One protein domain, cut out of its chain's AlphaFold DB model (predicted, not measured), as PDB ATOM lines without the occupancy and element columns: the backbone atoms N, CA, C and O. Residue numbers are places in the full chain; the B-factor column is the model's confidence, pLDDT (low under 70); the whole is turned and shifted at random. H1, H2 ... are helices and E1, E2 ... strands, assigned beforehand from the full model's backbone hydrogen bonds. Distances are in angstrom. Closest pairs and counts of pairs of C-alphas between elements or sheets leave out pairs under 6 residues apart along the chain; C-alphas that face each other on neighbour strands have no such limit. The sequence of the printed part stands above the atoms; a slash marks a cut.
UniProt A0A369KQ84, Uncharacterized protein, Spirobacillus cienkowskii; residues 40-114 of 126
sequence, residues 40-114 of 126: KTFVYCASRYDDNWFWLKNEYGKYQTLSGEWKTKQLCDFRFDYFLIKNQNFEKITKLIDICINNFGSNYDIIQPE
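AT A GLANCE: This is residues 40 to 114 of the 126 residues of an uncharacterized protein of Spirobacillus cienkowskii (UniProt A0A369KQ84). A small sheet of E1, E2, E5 and part of E3 has H1 across one face; hairpin E3-E4 reaches off as an arm with a free tip, residues 74 to 79. The 75 printed residues include five named strands and, before the last, one named helix: class mixed, sheet branched and antiparallel. It is only just compact, close to loose, radius of gyration of the C-alphas 13.3 A, spans 41 by 29 by 19 A.

IN THESE COORDINATES: E1, residues 40 to 46, begins at C-alpha 40 (180.411, 174.155, 182.979). E2 is 53 to 55, E3 65 to 75, 28.1 A long, E4 78 to 85, H1 90 to 104; E5, 110 to 113, ends at C-alpha 113 (178.671, 170.021, 191.125).

HOW THE PARTS SIT: E2 and E3 lie on one side of E1, E5 on the other, N 44 to O 112 2.8 A. E3 bends by 58 degrees at residue 68 and pairs with E4, N 69 to O 84 2.9 A. H1, every O i to N i+4 pair within hydrogen-bond range, is on the sheet, height 9.1 A.

THE WHOLE: The farthest C-alphas, Tyr 60 and Cys 76, are 44.5 A apart. The printed part has no cut.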
ATOM      1  N   LYS A  40     179.599 173.917 181.790       90.12
ATOM      2  CA  LYS A  40     180.411 174.155 182.979       90.12
ATOM      3  C   LYS A  40     179.490 174.116 184.187       90.12
ATOM      4  O   LYS A  40     178.374 174.613 184.104       90.12
ATOM      5  N   THR A  41     179.970 173.544 185.279       91.94
ATOM      6  CA  THR A  41     179.315 173.607 186.588       91.94
ATOM      7  C   THR A  41     180.285 174.205 187.591       91.94
ATOM      8  O   THR A  41     181.504 174.017 187.470       91.94
ATOM      9  N   PHE A  42     179.764 174.958 188.549       92.56
ATOM     10  CA  PHE A  42     180.535 175.395 189.703       92.56
ATOM     11  C   PHE A  42     180.772 174.229 190.671       92.56
ATOM     12  O   PHE A  42     180.115 173.194 190.597       92.56
ATOM     13  N   VAL A  43     181.751 174.391 191.561       93.56
ATOM     14  CA  VAL A  43     182.125 173.361 192.536       93.56
ATOM     15  C   VAL A  43     181.810 173.834 193.952       93.56
ATOM     16  O   VAL A  43     182.221 174.926 194.357       93.56
ATOM     17  N   TYR A  44     181.121 172.987 194.708       93.69
ATOM     18  CA  TYR A  44     180.917 173.116 196.143       93.69
ATOM     19  C   TYR A  44     181.874 172.222 196.925       93.69
ATOM     20  O   TYR A  44     182.200 171.123 196.484       93.69
ATOM     21  N   CYS A  45     182.242 172.679 198.116       94.00
ATOM     22  CA  CYS A  45     182.822 171.876 199.181       94.00
ATOM     23  C   CYS A  45     181.722 171.593 200.206       94.00
ATOM     24  O   CYS A  45     181.165 172.534 200.782       94.00
ATOM     25  N   ALA A  46     181.394 170.324 200.417       92.88
ATOM     26  CA  ALA A  46     180.385 169.885 201.375       92.88
ATOM     27  C   ALA A  46     181.058 169.245 202.594       92.88
ATOM     28  O   ALA A  46     182.014 168.484 202.437       92.88
ATOM     29  N   SER A  47     180.554 169.551 203.794       92.50
ATOM     30  CA  SER A  47     180.995 168.871 205.016       92.50
ATOM     31  C   SER A  47     180.444 167.445 205.061       92.50
ATOM     32  O   SER A  47     179.300 167.189 204.690       92.50
ATOM     33  N   ARG A  48     181.253 166.505 205.549       88.44
ATOM     34  CA  ARG A  48     180.827 165.132 205.840       88.44
ATOM     35  C   ARG A  48     179.876 165.053 207.039       88.44
ATOM     36  O   ARG A  48     179.088 164.114 207.127       88.44
ATOM     37  N   TYR A  49     179.988 165.996 207.972       90.12
ATOM     38  CA  TYR A  49     179.286 165.957 209.258       90.12
ATOM     39  C   TYR A  49     178.225 167.050 209.412       90.12
ATOM     40  O   TYR A  49     177.361 166.924 210.274       90.12
ATOM     41  N   ASP A  50     178.270 168.089 208.574       87.19
ATOM     42  CA  ASP A  50     177.362 169.232 208.643       87.19
ATOM     43  C   ASP A  50     176.646 169.440 207.305       87.19
ATOM     44  O   ASP A  50     177.232 169.258 206.240       87.19
ATOM     45  N   ASP A  51     175.426 169.975 207.337       84.25
ATOM     46  CA  ASP A  51     174.670 170.362 206.132       84.25
ATOM     47  C   ASP A  51     175.161 171.691 205.510       84.25
ATOM     48  O   ASP A  51     174.406 172.445 204.883       84.25
ATOM     49  N   ASN A  52     176.449 172.001 205.681       89.31
ATOM     50  CA  ASN A  52     177.081 173.233 205.224       89.31
ATOM     51  C   ASN A  52     177.840 173.027 203.913       89.31
ATOM     52  O   ASN A  52     178.619 172.086 203.750       89.31
ATOM     53  N   TRP A  53     177.572 173.929 202.969       90.12
ATOM     54  CA  TRP A  53     178.058 173.873 201.596       90.12
ATOM     55  C   TRP A  53     178.675 175.221 201.261       90.12
ATOM     56  O   TRP A  53     178.017 176.258 201.398       90.12
ATOM     57  N   PHE A  54     179.921 175.213 200.800       92.56
ATOM     58  CA  PHE A  54     180.631 176.432 200.433       92.56
ATOM     59  C   PHE A  54     181.072 176.393 198.986       92.56
ATOM     60  O   PHE A  54     181.575 175.391 198.488       92.56
ATOM     61  N   TRP A  55     180.909 177.522 198.309       93.12
ATOM     62  CA  TRP A  55     181.438 177.695 196.970       93.12
ATOM     63  C   TRP A  55     182.960 177.673 196.980       93.12
ATOM     64  O   TRP A  55     183.596 178.467 197.682       93.12
ATOM     65  N   LEU A  56     183.545 176.833 196.136       94.38
ATOM     66  CA  LEU A  56     184.985 176.787 195.979       94.38
ATOM     67  C   LEU A  56     185.466 177.996 195.169       94.38
ATOM     68  O   LEU A  56     185.119 178.165 193.997       94.38
ATOM     69  N   LYS A  57     186.290 178.835 195.794       92.94
ATOM     70  CA  LYS A  57     186.970 179.970 195.160       92.94
ATOM     71  C   LYS A  57     188.472 179.705 195.101       92.94
ATOM     72  O   LYS A  57     189.016 179.041 195.978       92.94
ATOM     73  N   ASN A  58     189.142 180.216 194.072       87.62
ATOM     74  CA  ASN A  58     190.605 180.256 194.056       87.62
ATOM     75  C   ASN A  58     191.154 181.396 194.923       87.62
ATOM     76  O   ASN A  58     190.405 182.214 195.454       87.62
ATOM     77  N   GLU A  59     192.482 181.477 194.982       86.69
ATOM     78  CA  GLU A  59     193.250 182.537 195.650       86.69
ATOM     79  C   GLU A  59     192.879 183.968 195.212       86.69
ATOM     80  O   GLU A  59     193.030 184.906 195.984       86.69
ATOM     81  N   TYR A  60     192.316 184.144 194.011       91.88
ATOM     82  CA  TYR A  60     191.842 185.437 193.495       91.88
ATOM     83  C   TYR A  60     190.351 185.693 193.767       91.88
ATOM     84  O   TYR A  60     189.763 186.607 193.189       91.88
ATOM     85  N   GLY A  61     189.694 184.851 194.569       90.81
ATOM     86  CA  GLY A  61     188.268 184.958 194.878       90.81
ATOM     87  C   GLY A  61     187.324 184.558 193.737       90.81
ATOM     88  O   GLY A  61     186.115 184.764 193.853       90.81
ATOM     89  N   LYS A  62     187.830 183.973 192.642       93.81
ATOM     90  CA  LYS A  62     187.010 183.506 191.511       93.81
ATOM     91  C   LYS A  62     186.496 182.092 191.754       93.81
ATOM     92  O   LYS A  62     187.271 181.207 192.121       93.81
ATOM     93  N   TYR A  63     185.212 181.874 191.476       93.19
ATOM     94  CA  TYR A  63     184.580 180.559 191.570       93.19
ATOM     95  C   TYR A  63     185.255 179.534 190.652       93.19
ATOM     96  O   TYR A  63     185.552 179.821 189.489       93.19
ATOM     97  N   GLN A  64     185.502 178.341 191.187       93.50
ATOM     98  CA  GLN A  64     186.031 177.215 190.431       93.50
ATOM     99  C   GLN A  64     184.922 176.522 189.648       93.50
ATOM    100  O   GLN A  64     183.820 176.316 190.153       93.50
ATOM    101  N   THR A  65     185.240 176.142 188.410       92.25
ATOM    102  CA  THR A  65     184.317 175.437 187.517       92.25
ATOM    103  C   THR A  65     184.951 174.189 186.930       92.25
ATOM    104  O   THR A  65     186.133 174.193 186.561       92.25
ATOM    105  N   LEU A  66     184.139 173.156 186.733       91.69
ATOM    106  CA  LEU A  66     184.484 171.963 185.974       91.69
ATOM    107  C   LEU A  66     183.703 171.922 184.665       91.69
ATOM    108  O   LEU A  66     182.543 172.314 184.604       91.69
ATOM    109  N   SER A  67     184.365 171.462 183.607       92.31
ATOM    110  CA  SER A  67     183.728 171.203 182.319       92.31
ATOM    111  C   SER A  67     183.246 169.764 182.273       92.31
ATOM    112  O   SER A  67     183.960 168.862 182.707       92.31
ATOM    113  N   GLY A  68     182.063 169.548 181.720       91.75
ATOM    114  CA  GLY A  68     181.431 168.240 181.710       91.75
ATOM    115  C   GLY A  68     180.022 168.300 181.154       91.75
ATOM    116  O   GLY A  68     179.670 169.226 180.420       91.75
ATOM    117  N   GLU A  69     179.229 167.302 181.500       91.69
ATOM    118  CA  GLU A  69     177.842 167.194 181.081       91.69
ATOM    119  C   GLU A  69     176.987 166.549 182.170       91.69
ATOM    120  O   GLU A  69     177.382 165.576 182.807       91.69
ATOM    121  N   TRP A  70     175.787 167.093 182.364       90.81
ATOM    122  CA  TRP A  70     174.782 166.463 183.205       90.81
ATOM    123  C   TRP A  70     174.224 165.240 182.491       90.81
ATOM    124  O   TRP A  70     173.839 165.299 181.319       90.81
ATOM    125  N   LYS A  71     174.184 164.126 183.207       92.19
ATOM    126  CA  LYS A  71     173.627 162.865 182.745       92.19
ATOM    127  C   LYS A  71     172.615 162.368 183.754       92.19
ATOM    128  O   LYS A  71     172.713 162.637 184.946       92.19
ATOM    129  N   THR A  72     171.686 161.575 183.251       92.94
ATOM    130  CA  THR A  72     170.719 160.848 184.059       92.94
ATOM    131  C   THR A  72     170.933 159.364 183.820       92.94
ATOM    132  O   THR A  72     171.039 158.925 182.674       92.94
ATOM    133  N   LYS A  73     171.000 158.577 184.891       94.00
ATOM    134  CA  LYS A  73     171.023 157.117 184.835       94.00
ATOM    135  C   LYS A  73     169.840 156.566 185.607       94.00
ATOM    136  O   LYS A  73     169.592 156.962 186.742       94.00
ATOM    137  N   GLN A  74     169.132 155.631 184.990       95.19
ATOM    138  CA  GLN A  74     168.097 154.855 185.653       95.19
ATOM    139  C   GLN A  74     168.690 153.519 186.107       95.19
ATOM    140  O   GLN A  74     169.319 152.817 185.313       95.19
ATOM    141  N   LEU A  75     168.525 153.190 187.386       92.50
ATOM    142  CA  LEU A  75     168.889 151.901 187.971       92.50
ATOM    143  C   LEU A  75     167.644 151.346 188.665       92.50
ATOM    144  O   LEU A  75     167.218 151.880 189.690       92.50
ATOM    145  N   CYS A  76     167.056 150.293 188.092       94.94
ATOM    146  CA  CYS A  76     165.754 149.765 188.513       94.94
ATOM    147  C   CYS A  76     164.688 150.883 188.513       94.94
ATOM    148  O   CYS A  76     164.496 151.551 187.493       94.94
ATOM    149  N   ASP A  77     164.049 151.123 189.658       95.75
ATOM    150  CA  ASP A  77     163.004 152.138 189.831       95.75
ATOM    151  C   ASP A  77     163.555 153.519 190.226       95.75
ATOM    152  O   ASP A  77     162.793 154.463 190.435       95.75
ATOM    153  N   PHE A  78     164.880 153.668 190.320       92.00
ATOM    154  CA  PHE A  78     165.522 154.898 190.770       92.00
ATOM    155  C   PHE A  78     166.182 155.650 189.617       92.00
ATOM    156  O   PHE A  78     166.884 155.077 188.780       92.00
ATOM    157  N   ARG A  79     165.992 156.970 189.608       91.62
ATOM    158  CA  ARG A  79     166.628 157.896 188.671       91.62
ATOM    159  C   ARG A  79     167.686 158.721 189.401       91.62
ATOM    160  O   ARG A  79     167.370 159.401 190.373       91.62
ATOM    161  N   PHE A  80     168.913 158.689 188.893       89.81
ATOM    162  CA  PHE A  80     170.059 159.417 189.429       89.81
ATOM    163  C   PHE A  80     170.569 160.407 188.394       89.81
ATOM    164  O   PHE A  80     170.907 160.012 187.278       89.81
ATOM    165  N   ASP A  81     170.660 161.673 188.774       91.62
ATOM    166  CA  ASP A  81     171.337 162.687 187.973       91.62
ATOM    167  C   ASP A  81     172.775 162.839 188.496       91.62
ATOM    168  O   ASP A  81     173.015 162.743 189.699       91.62
ATOM    169  N   TYR A  82     173.742 163.012 187.600       91.50
ATOM    170  CA  TYR A  82     175.165 163.130 187.932       91.50
ATOM    171  C   TYR A  82     175.890 164.008 186.914       91.50
ATOM    172  O   TYR A  82     175.460 164.122 185.762       91.50
ATOM    173  N   PHE A  83     177.000 164.620 187.325       92.06
ATOM    174  CA  PHE A  83     177.821 165.437 186.436       92.06
ATOM    175  C   PHE A  83     179.038 164.645 185.961       92.06
ATOM    176  O   PHE A  83     179.967 164.395 186.729       92.06
ATOM    177  N   LEU A  84     179.036 164.255 184.689       92.19
ATOM    178  CA  LEU A  84     180.149 163.558 184.054       92.19
ATOM    179  C   LEU A  84     181.251 164.562 183.706       92.19
ATOM    180  O   LEU A  84     181.054 165.448 182.867       92.19
ATOM    181  N   ILE A  85     182.415 164.434 184.339       91.44
ATOM    182  CA  ILE A  85     183.534 165.354 184.136       91.44
ATOM    183  C   ILE A  85     184.209 165.054 182.797       91.44
ATOM    184  O   ILE A  85     184.646 163.937 182.517       91.44
ATOM    185  N   LYS A  86     184.368 166.086 181.965       88.44
ATOM    186  CA  LYS A  86     185.101 165.964 180.705       88.44
ATOM    187  C   LYS A  86     186.600 165.868 180.984       88.44
ATOM    188  O   LYS A  86     187.139 166.682 181.731       88.44
ATOM    189  N   ASN A  87     187.275 164.938 180.303       81.88
ATOM    190  CA  ASN A  87     188.701 164.642 180.470       81.88
ATOM    191  C   ASN A  87     189.016 164.253 181.923       81.88
ATOM    192  O   ASN A  87     189.676 165.029 182.611       81.88
ATOM    193  N   GLN A  88     188.502 163.096 182.367       73.62
ATOM    194  CA  GLN A  88     188.630 162.508 183.714       73.62
ATOM    195  C   GLN A  88     190.072 162.551 184.255       73.62
ATOM    196  O   GLN A  88     190.816 161.574 184.215       73.62
ATOM    197  N   ASN A  89     190.480 163.714 184.756       81.69
ATOM    198  CA  ASN A  89     191.794 163.940 185.318       81.69
ATOM    199  C   ASN A  89     191.659 163.861 186.835       81.69
ATOM    200  O   ASN A  89     191.280 164.836 187.489       81.69
ATOM    201  N   PHE A  90     191.965 162.682 187.366       84.81
ATOM    202  CA  PHE A  90     191.922 162.402 188.795       84.81
ATOM    203  C   PHE A  90     192.756 163.405 189.608       84.81
ATOM    204  O   PHE A  90     192.297 163.880 190.639       84.81
ATOM    205  N   GLU A  91     193.915 163.832 189.094       89.50
ATOM    206  CA  GLU A  91     194.772 164.831 189.744       89.50
ATOM    207  C   GLU A  91     194.038 166.161 189.959       89.50
ATOM    208  O   GLU A  91     194.148 166.787 191.013       89.50
ATOM    209  N   LYS A  92     193.224 166.580 188.981       88.00
ATOM    210  CA  LYS A  92     192.422 167.802 189.099       88.00
ATOM    211  C   LYS A  92     191.385 167.680 190.213       88.00
ATOM    212  O   LYS A  92     191.136 168.662 190.904       88.00
ATOM    213  N   ILE A  93     190.784 166.505 190.379       90.00
ATOM    214  CA  ILE A  93     189.780 166.256 191.416       90.00
ATOM    215  C   ILE A  93     190.417 166.239 192.799       90.00
ATOM    216  O   ILE A  93     189.950 166.967 193.673       90.00
ATOM    217  N   THR A  94     191.527 165.522 192.964       92.81
ATOM    218  CA  THR A  94     192.302 165.527 194.210       92.81
ATOM    219  C   THR A  94     192.711 166.944 194.595       92.81
ATOM    220  O   THR A  94     192.464 167.372 195.715       92.81
ATOM    221  N   LYS A  95     193.202 167.735 193.635       93.25
ATOM    222  CA  LYS A  95     193.561 169.132 193.887       93.25
ATOM    223  C   LYS A  95     192.375 169.981 194.354       93.25
ATOM    224  O   LYS A  95     192.553 170.859 195.190       93.25
ATOM    225  N   LEU A  96     191.172 169.768 193.817       93.56
ATOM    226  CA  LEU A  96     189.981 170.498 194.270       93.56
ATOM    227  C   LEU A  96     189.581 170.098 195.694       93.56
ATOM    228  O   LEU A  96     189.230 170.979 196.477       93.56
ATOM    229  N   ILE A  97     189.684 168.810 196.030       94.75
ATOM    230  CA  ILE A  97     189.465 168.300 197.391       94.75
ATOM    231  C   ILE A  97     190.467 168.937 198.360       94.75
ATOM    232  O   ILE A  97     190.059 169.473 199.388       94.75
ATOM    233  N   ASP A  98     191.752 168.982 198.002       95.50
ATOM    234  CA  ASP A  98     192.784 169.613 198.831       95.50
ATOM    235  C   ASP A  98     192.480 171.095 199.077       95.50
ATOM    236  O   ASP A  98     192.620 171.586 200.195       95.50
ATOM    237  N   ILE A  99     192.015 171.825 198.056       94.56
ATOM    238  CA  ILE A  99     191.620 173.231 198.222       94.56
ATOM    239  C   ILE A  99     190.411 173.346 199.165       94.56
ATOM    240  O   ILE A  99     190.386 174.250 200.000       94.56
ATOM    241  N   CYS A 100     189.428 172.446 199.079       95.38
ATOM    242  CA  CYS A 100     188.298 172.433 200.010       95.38
ATOM    243  C   CYS A 100     188.751 172.203 201.458       95.38
ATOM    244  O   CYS A 100     188.370 172.968 202.345       95.38
ATOM    245  N   ILE A 101     189.616 171.211 201.681       96.06
ATOM    246  CA  ILE A 101     190.166 170.890 203.001       96.06
ATOM    247  C   ILE A 101     190.966 172.070 203.558       96.06
ATOM    248  O   ILE A 101     190.791 172.444 204.717       96.06
ATOM    249  N   ASN A 102     191.802 172.697 202.732       95.25
ATOM    250  CA  ASN A 102     192.629 173.826 203.150       95.25
ATOM    251  C   ASN A 102     191.802 175.078 203.478       95.25
ATOM    252  O   ASN A 102     192.159 175.821 204.389       95.25
ATOM    253  N   ASN A 103     190.700 175.315 202.761       94.25
ATOM    254  CA  ASN A 103     189.875 176.509 202.954       94.25
ATOM    255  C   ASN A 103     188.846 176.367 204.082       94.25
ATOM    256  O   ASN A 103     188.532 177.357 204.740       94.25
ATOM    257  N   PHE A 104     188.285 175.171 204.274       94.69
ATOM    258  CA  PHE A 104     187.117 174.964 205.140       94.69
ATOM    259  C   PHE A 104     187.352 173.938 206.260       94.69
ATOM    260  O   PHE A 104     186.549 173.850 207.188       94.69
ATOM    261  N   GLY A 105     188.464 173.201 206.223       95.12
ATOM    262  CA  GLY A 105     188.848 172.195 207.213       95.12
ATOM    263  C   GLY A 105     188.682 170.758 206.715       95.12
ATOM    264  O   GLY A 105     188.022 170.491 205.712       95.12
ATOM    265  N   SER A 106     189.250 169.802 207.457       95.69
ATOM    266  CA  SER A 106     189.317 168.374 207.090       95.69
ATOM    267  C   SER A 106     187.971 167.694 206.852       95.69
ATOM    268  O   SER A 106     187.926 166.635 206.237       95.69
ATOM    269  N   ASN A 107     186.879 168.283 207.339       96.19
ATOM    270  CA  ASN A 107     185.537 167.740 207.164       96.19
ATOM    271  C   ASN A 107     184.940 168.060 205.786       96.19
ATOM    272  O   ASN A 107     183.919 167.478 205.442       96.19
ATOM    273  N   TYR A 108     185.553 168.959 205.008       95.25
ATOM    274  CA  TYR A 108     185.090 169.385 203.684       95.25
ATOM    275  C   TYR A 108     185.811 168.634 202.560       95.25
ATOM    276  O   TYR A 108     186.318 169.232 201.614       95.25
ATOM    277  N   ASP A 109     185.887 167.312 202.670       94.12
ATOM    278  CA  ASP A 109     186.587 166.439 201.726       94.12
ATOM    279  C   ASP A 109     185.699 165.942 200.570       94.12
ATOM    280  O   ASP A 109     186.137 165.159 199.725       94.12
ATOM    281  N   ILE A 110     184.452 166.418 200.504       92.88
ATOM    282  CA  ILE A 110     183.474 166.064 199.474       92.88
ATOM    283  C   ILE A 110     183.280 167.254 198.536       92.88
ATOM    284  O   ILE A 110     182.777 168.306 198.937       92.88
ATOM    285  N   ILE A 111     183.621 167.072 197.260       93.38
ATOM    286  CA  ILE A 111     183.301 168.040 196.206       93.38
ATOM    287  C   ILE A 111     181.964 167.705 195.542       93.38
ATOM    288  O   ILE A 111     181.660 166.532 195.324       93.38
ATOM    289  N   GLN A 112     181.190 168.726 195.167       92.50
ATOM    290  CA  GLN A 112     179.933 168.539 194.432       92.50
ATOM    291  C   GLN A 112     179.750 169.529 193.278       92.50
ATOM    292  O   GLN A 112     180.198 170.673 193.385       92.50
ATOM    293  N   PRO A 113     179.096 169.113 192.177       92.69
ATOM    294  CA  PRO A 113     178.671 170.021 191.125       92.69
ATOM    295  C   PRO A 113     177.507 170.884 191.607       92.69
ATOM    296  O   PRO A 113     176.661 170.450 192.388       92.69
ATOM    297  N   GLU A 114     177.431 172.096 191.084       89.44
ATOM    298  CA  GLU A 114     176.257 172.938 191.223       89.44
ATOM    299  C   GLU A 114     175.153 172.512 190.256       89.44
ATOM    300  O   GLU A 114     175.364 172.426 189.039       89.44
TER     301      GLU A 114